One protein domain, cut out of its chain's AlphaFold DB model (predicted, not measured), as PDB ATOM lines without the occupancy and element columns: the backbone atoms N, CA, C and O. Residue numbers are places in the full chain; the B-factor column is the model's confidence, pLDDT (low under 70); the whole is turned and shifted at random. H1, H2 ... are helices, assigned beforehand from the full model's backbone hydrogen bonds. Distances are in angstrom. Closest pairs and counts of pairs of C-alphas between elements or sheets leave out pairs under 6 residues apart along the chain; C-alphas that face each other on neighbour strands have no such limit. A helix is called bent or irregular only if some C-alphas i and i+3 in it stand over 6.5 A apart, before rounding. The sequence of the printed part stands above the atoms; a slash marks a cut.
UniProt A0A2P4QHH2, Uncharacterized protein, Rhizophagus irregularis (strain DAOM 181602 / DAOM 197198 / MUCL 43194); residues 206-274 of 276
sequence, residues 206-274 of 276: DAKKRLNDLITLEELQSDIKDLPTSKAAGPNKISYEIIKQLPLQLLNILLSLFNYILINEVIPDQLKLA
ATOM      1  N   ASP A 206     -49.661  29.758 -46.846       86.62
ATOM      2  CA  ASP A 206     -48.614  29.240 -47.732       86.62
ATOM      3  C   ASP A 206     -47.450  28.643 -46.925       86.62
ATOM      4  O   ASP A 206     -47.038  27.518 -47.187       86.62
ATOM      5  N   ALA A 207     -47.003  29.325 -45.870       83.19
ATOM      6  CA  ALA A 207     -45.927  28.882 -44.994       83.19
ATOM      7  C   ALA A 207     -46.279  27.566 -44.289       83.19
ATOM      8  O   ALA A 207     -45.426  26.696 -44.149       83.19
ATOM      9  N   LYS A 208     -47.550  27.379 -43.908       81.69
ATOM     10  CA  LYS A 208     -48.025  26.108 -43.336       81.69
ATOM     11  C   LYS A 208     -47.980  24.970 -44.349       81.69
ATOM     12  O   LYS A 208     -47.626  23.855 -43.989       81.69
ATOM     13  N   LYS A 209     -48.334  25.238 -45.611       83.88
ATOM     14  CA  LYS A 209     -48.277  24.229 -46.679       83.88
ATOM     15  C   LYS A 209     -46.840  23.817 -46.987       83.88
ATOM     16  O   LYS A 209     -46.605  22.629 -47.174       83.88
ATOM     17  N   ARG A 210     -45.898  24.765 -46.927       85.19
ATOM     18  CA  ARG A 210     -44.466  24.514 -47.153       85.19
ATOM     19  C   ARG A 210     -43.827  23.546 -46.156       85.19
ATOM     20  O   ARG A 210     -42.809  22.953 -46.475       85.19
ATOM     21  N   LEU A 211     -44.415  23.343 -44.971       81.38
ATOM     22  CA  LEU A 211     -43.915  22.354 -44.000       81.38
ATOM     23  C   LEU A 211     -43.976  20.912 -44.523       81.38
ATOM     24  O   LEU A 211     -43.230  20.067 -44.041       81.38
ATOM     25  N   ASN A 212     -44.857  20.644 -45.491       82.31
ATOM     26  CA  ASN A 212     -45.008  19.332 -46.117       82.31
ATOM     27  C   ASN A 212     -44.303  19.243 -47.478       82.31
ATOM     28  O   ASN A 212     -44.457  18.236 -48.174       82.31
ATOM     29  N   ASP A 213     -43.578  20.289 -47.888       90.44
ATOM     30  CA  ASP A 213     -42.798  20.237 -49.118       90.44
ATOM     31  C   ASP A 213     -41.660  19.224 -48.954       90.44
ATOM     32  O   ASP A 213     -41.058  19.077 -47.889       90.44
ATOM     33  N   LEU A 214     -41.373  18.499 -50.033       92.94
ATOM     34  CA  LEU A 214     -40.240  17.587 -50.057       92.94
ATOM     35  C   LEU A 214     -38.940  18.384 -50.026       92.94
ATOM     36  O   LEU A 214     -38.806  19.396 -50.715       92.94
ATOM     37  N   ILE A 215     -37.968  17.866 -49.283       94.38
ATOM     38  CA  ILE A 215     -36.630  18.438 -49.196       94.38
ATOM     39  C   ILE A 215     -36.006  18.393 -50.588       94.38
ATOM     40  O   ILE A 215     -36.024  17.354 -51.266       94.38
ATOM     41  N   THR A 216     -35.440  19.518 -51.003       95.19
ATOM     42  CA  THR A 216     -34.696  19.646 -52.257       95.19
ATOM     43  C   THR A 216     -33.216  19.316 -52.065       95.19
ATOM     44  O   THR A 216     -32.679  19.330 -50.953       95.19
ATOM     45  N   LEU A 217     -32.518  18.992 -53.159       94.50
ATOM     46  CA  LEU A 217     -31.083  18.708 -53.088       94.50
ATOM     47  C   LEU A 217     -30.297  19.959 -52.673       94.50
ATOM     48  O   LEU A 217     -29.319  19.853 -51.937       94.50
ATOM     49  N   GLU A 218     -30.731  21.129 -53.136       94.44
ATOM     50  CA  GLU A 218     -30.129  22.422 -52.833       94.44
ATOM     51  C   GLU A 218     -30.228  22.754 -51.339       94.44
ATOM     52  O   GLU A 218     -29.226  23.151 -50.740       94.44
ATOM     53  N   GLU A 219     -31.397  22.536 -50.725       94.06
ATOM     54  CA  GLU A 219     -31.597  22.697 -49.277       94.06
ATOM     55  C   GLU A 219     -30.678  21.759 -48.494       94.06
ATOM     56  O   GLU A 219     -29.898  22.214 -47.658       94.06
ATOM     57  N   LEU A 220     -30.666  20.467 -48.847       94.56
ATOM     58  CA  LEU A 220     -29.810  19.477 -48.188       94.56
ATOM     59  C   LEU A 220     -28.319  19.838 -48.288       94.56
ATOM     60  O   LEU A 220     -27.564  19.675 -47.328       94.56
ATOM     61  N   GLN A 221     -27.870  20.322 -49.448       94.31
ATOM     62  CA  GLN A 221     -26.486  20.750 -49.649       94.31
ATOM     63  C   GLN A 221     -26.137  21.995 -48.830       94.31
ATOM     64  O   GLN A 221     -25.030  22.068 -48.285       94.31
ATOM     65  N   SER A 222     -27.059  22.955 -48.743       94.62
ATOM     66  CA  SER A 222     -26.890  24.152 -47.919       94.62
ATOM     67  C   SER A 222     -26.751  23.780 -46.442       94.62
ATOM     68  O   SER A 222     -25.761  24.146 -45.809       94.62
ATOM     69  N   ASP A 223     -27.662  22.955 -45.925       93.06
ATOM     70  CA  ASP A 223     -27.679  22.552 -44.516       93.06
ATOM     71  C   ASP A 223     -26.434  21.746 -44.125       93.06
ATOM     72  O   ASP A 223     -25.831  21.974 -43.073       93.06
ATOM     73  N   ILE A 224     -25.984  20.830 -44.992       92.75
ATOM     74  CA  ILE A 224     -24.759  20.051 -44.755       92.75
ATOM     75  C   ILE A 224     -23.529  20.959 -44.690       92.75
ATOM     76  O   ILE A 224     -22.639  20.746 -43.859       92.75
ATOM     77  N   LYS A 225     -23.461  21.986 -45.539       90.69
ATOM     78  CA  LYS A 225     -22.351  22.946 -45.541       90.69
ATOM     79  C   LYS A 225     -22.290  23.744 -44.235       90.69
ATOM     80  O   LYS A 225     -21.186  23.973 -43.721       90.69
ATOM     81  N   ASP A 226     -23.453  24.080 -43.687       92.69
ATOM     82  CA  ASP A 226     -23.621  24.889 -42.478       92.69
ATOM     83  C   ASP A 226     -23.462  24.096 -41.169       92.69
ATOM     84  O   ASP A 226     -23.436  24.684 -40.084       92.69
ATOM     85  N   LEU A 227     -23.248  22.774 -41.238       91.12
ATOM     86  CA  LEU A 227     -22.942  21.958 -40.058       91.12
ATOM     87  C   LEU A 227     -21.750  22.534 -39.260       91.12
ATOM     88  O   LEU A 227     -20.764  22.994 -39.840       91.12
ATOM     89  N   PRO A 228     -21.760  22.494 -37.920       89.44
ATOM     90  CA  PRO A 228     -20.670  23.041 -37.118       89.44
ATOM     91  C   PRO A 228     -19.388  22.206 -37.253       89.44
ATOM     92  O   PRO A 228     -19.406  20.988 -37.109       89.44
ATOM     93  N   THR A 229     -18.250  22.860 -37.480       88.56
ATOM     94  CA  THR A 229     -16.930  22.202 -37.510       88.56
ATOM     95  C   THR A 229     -16.409  21.968 -36.081       88.56
ATOM     96  O   THR A 229     -16.765  22.704 -35.158       88.56
ATOM     97  N   SER A 230     -15.553  20.963 -35.881       84.00
ATOM     98  CA  SER A 230     -14.878  20.647 -34.608       84.00
ATOM     99  C   SER A 230     -15.798  20.158 -33.483       84.00
ATOM    100  O   SER A 230     -15.479  20.300 -32.299       84.00
ATOM    101  N   LYS A 231     -16.949  19.569 -33.823       85.31
ATOM    102  CA  LYS A 231     -17.776  18.838 -32.852       85.31
ATOM    103  C   LYS A 231     -17.238  17.422 -32.659       85.31
ATOM    104  O   LYS A 231     -16.695  16.819 -33.580       85.31
ATOM    105  N   ALA A 232     -17.398  16.891 -31.448       82.56
ATOM    106  CA  ALA A 232     -17.042  15.509 -31.163       82.56
ATOM    107  C   ALA A 232     -17.879  14.567 -32.041       82.56
ATOM    108  O   ALA A 232     -19.105  14.680 -32.083       82.56
ATOM    109  N   ALA A 233     -17.214  13.652 -32.744       82.75
ATOM    110  CA  ALA A 233     -17.895  12.608 -33.491       82.75
ATOM    111  C   ALA A 233     -18.625  11.664 -32.523       82.75
ATOM    112  O   ALA A 233     -18.120  11.367 -31.438       82.75
ATOM    113  N   GLY A 234     -19.800  11.176 -32.928       77.56
ATOM    114  CA  GLY A 234     -20.547  10.180 -32.161       77.56
ATOM    115  C   GLY A 234     -19.824   8.822 -32.078       77.56
ATOM    116  O   GLY A 234     -18.724   8.666 -32.613       77.56
ATOM    117  N   PRO A 235     -20.450   7.795 -31.476       76.56
ATOM    118  CA  PRO A 235     -19.845   6.471 -31.267       76.56
ATOM    119  C   PRO A 235     -19.273   5.821 -32.538       76.56
ATOM    120  O   PRO A 235     -18.257   5.132 -32.489       76.56
ATOM    121  N   ASN A 236     -19.878   6.114 -33.695       80.25
ATOM    122  CA  ASN A 236     -19.459   5.609 -35.004       80.25
ATOM    123  C   ASN A 236     -18.245   6.348 -35.599       80.25
ATOM    124  O   ASN A 236     -17.792   5.997 -36.684       80.25
ATOM    125  N   LYS A 237     -17.716   7.374 -34.915       84.19
ATOM    126  CA  LYS A 237     -16.561   8.198 -35.323       84.19
ATOM    127  C   LYS A 237     -16.730   8.943 -36.657       84.19
ATOM    128  O   LYS A 237     -15.751   9.431 -37.213       84.19
ATOM    129  N   ILE A 238     -17.963   9.074 -37.146       86.44
ATOM    130  CA  ILE A 238     -18.292   9.907 -38.306       86.44
ATOM    131  C   ILE A 238     -18.432  11.348 -37.816       86.44
ATOM    132  O   ILE A 238     -19.315  11.648 -37.011       86.44
ATOM    133  N   SER A 239     -17.538  12.224 -38.264       90.38
ATOM    134  CA  SER A 239     -17.550  13.639 -37.901       90.38
ATOM    135  C   SER A 239     -18.281  14.483 -38.949       90.38
ATOM    136  O   SER A 239     -18.483  14.051 -40.089       90.38
ATOM    137  N   TYR A 240     -18.667  15.709 -38.587       90.19
ATOM    138  CA  TYR A 240     -19.312  16.621 -39.535       90.19
ATOM    139  C   TYR A 240     -18.393  17.012 -40.697       90.19
ATOM    140  O   TYR A 240     -18.879  17.254 -41.796       90.19
ATOM    141  N   GLU A 241     -17.072  16.998 -40.509       91.56
ATOM    142  CA  GLU A 241     -16.100  17.213 -41.588       91.56
ATOM    143  C   GLU A 241     -16.201  16.132 -42.670       91.56
ATOM    144  O   GLU A 241     -16.084  16.445 -43.852       91.56
ATOM    145  N   ILE A 242     -16.467  14.880 -42.278       90.06
ATOM    146  CA  ILE A 242     -16.686  13.775 -43.220       90.06
ATOM    147  C   ILE A 242     -18.027  13.962 -43.938       90.06
ATOM    148  O   ILE A 242     -18.094  13.819 -45.157       90.06
ATOM    149  N   ILE A 243     -19.082  14.335 -43.204       90.38
ATOM    150  CA  ILE A 243     -20.424  14.559 -43.770       90.38
ATOM    151  C   ILE A 243     -20.404  15.698 -44.803       90.38
ATOM    152  O   ILE A 243     -20.981  15.569 -45.880       90.38
ATOM    153  N   LYS A 244     -19.656  16.773 -44.534       92.25
ATOM    154  CA  LYS A 244     -19.442  17.890 -45.471       92.25
ATOM    155  C   LYS A 244     -18.743  17.496 -46.772       92.25
ATOM    156  O   LYS A 244     -18.855  18.219 -47.758       92.25
ATOM    157  N   GLN A 245     -18.002  16.391 -46.775       91.50
ATOM    158  CA  GLN A 245     -17.254  15.897 -47.933       91.50
ATOM    159  C   GLN A 245     -17.974  14.754 -48.664       91.50
ATOM    160  O   GLN A 245     -17.380  14.117 -49.538       91.50
ATOM    161  N   LEU A 246     -19.237  14.469 -48.326       92.38
ATOM    162  CA  LEU A 246     -19.981  13.389 -48.967       92.38
ATOM    163  C   LEU A 246     -20.135  13.631 -50.479       92.38
ATOM    164  O   LEU A 246     -20.496  14.731 -50.903       92.38
ATOM    165  N   PRO A 247     -19.911  12.601 -51.313       94.25
ATOM    166  CA  PRO A 247     -20.138  12.714 -52.742       94.25
ATOM    167  C   PRO A 247     -21.635  12.827 -53.036       94.25
ATOM    168  O   PRO A 247     -22.481  12.290 -52.318       94.25
ATOM    169  N   LEU A 248     -21.963  13.451 -54.168       92.88
ATOM    170  CA  LEU A 248     -23.343  13.716 -54.588       92.88
ATOM    171  C   LEU A 248     -24.224  12.453 -54.649       92.88
ATOM    172  O   LEU A 248     -25.411  12.507 -54.351       92.88
ATOM    173  N   GLN A 249     -23.637  11.294 -54.963       94.44
ATOM    174  CA  GLN A 249     -24.337  10.005 -54.943       94.44
ATOM    175  C   GLN A 249     -24.884   9.653 -53.551       94.44
ATOM    176  O   GLN A 249     -26.024   9.215 -53.436       94.44
ATOM    177  N   LEU A 250     -24.093   9.874 -52.497       93.38
ATOM    178  CA  LEU A 250     -24.507   9.624 -51.114       93.38
ATOM    179  C   LEU A 250     -25.534  10.659 -50.647       93.38
ATOM    180  O   LEU A 250     -26.494  10.293 -49.972       93.38
ATOM    181  N   LEU A 251     -25.391  11.918 -51.071       94.00
ATOM    182  CA  LEU A 251     -26.388  12.959 -50.804       94.00
ATOM    183  C   LEU A 251     -27.755  12.613 -51.402       94.00
ATOM    184  O   LEU A 251     -28.765  12.762 -50.727       94.00
ATOM    185  N   ASN A 252     -27.795  12.069 -52.620       94.94
ATOM    186  CA  ASN A 252     -29.048  11.634 -53.245       94.94
ATOM    187  C   ASN A 252     -29.714  10.469 -52.495       94.94
ATOM    188  O   ASN A 252     -30.944  10.404 -52.426       94.94
ATOM    189  N   ILE A 253     -28.926   9.555 -51.916       95.38
ATOM    190  CA  ILE A 253     -29.454   8.470 -51.075       95.38
ATOM    191  C   ILE A 253     -30.065   9.047 -49.794       95.38
ATOM    192  O   ILE A 253     -31.180   8.670 -49.435       95.38
ATOM    193  N   LEU A 254     -29.373   9.982 -49.133       93.50
ATOM    194  CA  LEU A 254     -29.888  10.666 -47.942       93.50
ATOM    195  C   LEU A 254     -31.168  11.446 -48.245       93.50
ATOM    196  O   LEU A 254     -32.144  11.312 -47.516       93.50
ATOM    197  N   LEU A 255     -31.195  12.187 -49.354       95.75
ATOM    198  CA  LEU A 255     -32.370  12.924 -49.812       95.75
ATOM    199  C   LEU A 255     -33.569  11.994 -50.021       95.75
ATOM    200  O   LEU A 255     -34.671  12.273 -49.554       95.75
ATOM    201  N   SER A 256     -33.338  10.857 -50.684       95.25
ATOM    202  CA  SER A 256     -34.370   9.844 -50.912       95.25
ATOM    203  C   SER A 256     -34.892   9.275 -49.595       95.25
ATOM    204  O   SER A 256     -36.099   9.112 -49.439       95.25
ATOM    205  N   LEU A 257     -34.003   9.009 -48.634       93.31
ATOM    206  CA  LEU A 257     -34.372   8.529 -47.304       93.31
ATOM    207  C   LEU A 257     -35.195   9.569 -46.531       93.31
ATOM    208  O   LEU A 257     -36.235   9.223 -45.982       93.31
ATOM    209  N   PHE A 258     -34.761  10.830 -46.491       92.88
ATOM    210  CA  PHE A 258     -35.465  11.886 -45.756       92.88
ATOM    211  C   PHE A 258     -36.851  12.151 -46.338       92.88
ATOM    212  O   PHE A 258     -37.831  12.172 -45.600       92.88
ATOM    213  N   ASN A 259     -36.956  12.242 -47.663       94.12
ATOM    214  CA  ASN A 259     -38.247  12.399 -48.327       94.12
ATOM    215  C   ASN A 259     -39.136  11.162 -48.162       94.12
ATOM    216  O   ASN A 259     -40.346  11.298 -48.005       94.12
ATOM    217  N   TYR A 260     -38.564   9.955 -48.117       93.31
ATOM    218  CA  TYR A 260     -39.323   8.751 -47.786       93.31
ATOM    219  C   TYR A 260     -39.902   8.811 -46.365       93.31
ATOM    220  O   TYR A 260     -41.063   8.454 -46.174       93.31
ATOM    221  N   ILE A 261     -39.130   9.288 -45.382       91.38
ATOM    222  CA  ILE A 261     -39.600   9.478 -44.000       91.38
ATOM    223  C   ILE A 261     -40.741  10.500 -43.955       91.38
ATOM    224  O   ILE A 261     -41.749  10.231 -43.309       91.38
ATOM    225  N   LEU A 262     -40.616  11.628 -44.667       89.25
ATOM    226  CA  LEU A 262     -41.657  12.661 -44.724       89.25
ATOM    227  C   LEU A 262     -42.955  12.151 -45.362       89.25
ATOM    228  O   LEU A 262     -44.030  12.390 -44.828       89.25
ATOM    229  N   ILE A 263     -42.863  11.412 -46.472       91.38
ATOM    230  CA  ILE A 263     -44.038  10.898 -47.197       91.38
ATOM    231  C   ILE A 263     -44.778   9.825 -46.396       91.38
ATOM    232  O   ILE A 263     -46.004   9.768 -46.430       91.38
ATOM    233  N   ASN A 264     -44.038   8.927 -45.741       90.88
ATOM    234  CA  ASN A 264     -44.627   7.766 -45.073       90.88
ATOM    235  C   ASN A 264     -44.873   7.998 -43.578       90.88
ATOM    236  O   ASN A 264     -45.460   7.134 -42.937       90.88
ATOM    237  N   GLU A 265     -44.393   9.111 -43.020       88.00
ATOM    238  CA  GLU A 265     -44.463   9.431 -41.589       88.00
ATOM    239  C   GLU A 265     -43.836   8.335 -40.692       88.00
ATOM    240  O   GLU A 265     -44.207   8.156 -39.530       88.00
ATOM    241  N   VAL A 266     -42.849   7.586 -41.213       87.31
ATOM    242  CA  VAL A 266     -42.159   6.499 -40.492       87.31
ATOM    243  C   VAL A 266     -40.704   6.859 -40.222       87.31
ATOM    244  O   VAL A 266     -39.906   7.013 -41.143       87.31
ATOM    245  N   ILE A 267     -40.331   6.902 -38.941       84.19
ATOM    246  CA  ILE A 267     -38.954   7.149 -38.492       84.19
ATOM    247  C   ILE A 267     -38.268   5.811 -38.161       84.19
ATOM    248  O   ILE A 267     -38.813   5.047 -37.356       84.19
ATOM    249  N   PRO A 268     -37.067   5.531 -38.709       81.94
ATOM    250  CA  PRO A 268     -36.262   4.369 -38.338       81.94
ATOM    251  C   PRO A 268     -36.028   4.262 -36.827       81.94
ATOM    252  O   PRO A 268     -35.636   5.235 -36.183       81.94
ATOM    253  N   ASP A 269     -36.180   3.064 -36.262       79.69
ATOM    254  CA  ASP A 269     -36.079   2.859 -34.808       79.69
ATOM    255  C   ASP A 269     -34.708   3.244 -34.235       79.69
ATOM    256  O   ASP A 269     -34.623   3.772 -33.128       79.69
ATOM    257  N   GLN A 270     -33.632   3.086 -35.014       74.88
ATOM    258  CA  GLN A 270     -32.292   3.530 -34.614       74.88
ATOM    259  C   GLN A 270     -32.191   5.050 -34.410       74.88
ATOM    260  O   GLN A 270     -31.405   5.486 -33.575       74.88
ATOM    261  N   LEU A 271     -32.982   5.857 -35.129       71.44
ATOM    262  CA  LEU A 271     -33.016   7.312 -34.930       71.44
ATOM    263  C   LEU A 271     -33.811   7.699 -33.677       71.44
ATOM    264  O   LEU A 271     -33.521   8.724 -33.069       71.44
ATOM    265  N   LYS A 272     -34.766   6.866 -33.243       65.38
ATOM    266  CA  LYS A 272     -35.530   7.094 -32.004       65.38
ATOM    267  C   LYS A 272     -34.661   6.926 -30.756       65.38
ATOM    268  O   LYS A 272     -34.878   7.618 -29.770       65.38
ATOM    269  N   LEU A 273     -33.642   6.063 -30.815       59.34
ATOM    270  CA  LEU A 273     -32.690   5.855 -29.716       59.34
ATOM    271  C   LEU A 273     -31.806   7.080 -29.430       59.34
ATOM    272  O   LEU A 273     -31.227   7.151 -28.356       59.34
ATOM    273  N   ALA A 274     -31.698   8.038 -30.360       53.03
ATOM    274  CA  ALA A 274     -30.918   9.265 -30.170       53.03
ATOM    275  C   ALA A 274     -31.655  10.356 -29.361       53.03
ATOM    276  O   ALA A 274     -31.058  11.390 -29.068       53.03
TER     277      ALA A 274
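Overview. This is residues 206 to 274 of the 276 residues of an uncharacterized protein of Rhizophagus irregularis (strain DAOM 181602 / DAOM 197198 / MUCL 43194) (UniProt A0A2P4QHH2). A loose arrangement is built round one long helix, H4, with H2 packed on residues 251 to 255 of it at a wide angle. H1 lies at one end of the longest dimension, H3 and the long loop of residues 227 to 239 lie at the other, and residues 268 to 274, which include H5, stick out free. The printed part has 69 residues with five named helices, H1 to H5 in chain order, and no named strand; its class is all helix. It is loose, with a radius of gyration of the C-alphas of 13.7 A, and spans 37 by 27 by 23 A.

Arrangement. H4, residues 248 to 264, touches H2, residues 217 to 226, with residues 251 to 255 alone. Their closest C-alphas, those of Leu 255 and Leu 217, are 6.8 A apart. Their lines are only just about perpendicular, at 72 degrees. H3, residues 240 to 243, is close to H2 but not clearly touching; the closest C-alphas, of Ile 243 and Ile 224, are 7.1 A apart. H1, residues 206 to 210, and H5, residues 269 to 274, touch no helix. Every O i to N i+4 pair is within hydrogen-bond range in H1, H2 and H4, and 1 of 2 in H5; H3 is too short for such a pair.

Along the chain. H4 is 24.1 A long, from C-alpha 248 at (-23.343, 13.716, -54.588) to C-alpha 264 at (-44.627, 7.766, -45.073). H2 measures 14.4 A, H5 9.4 A, H1 6.3 A and H3 4.8 A. H1 begins at C-alpha 206, (-48.614, 29.240, -47.732).

Size, cuts and confidence. The C-alphas farthest apart, of Asp 206 and Lys 237, are 40.3 A apart. The printed part has no cut. The link from H2 to H3 is long, with 13 residues. Mean pLDDT of the printed part is 87.8; residues 272 to 274 are under 70.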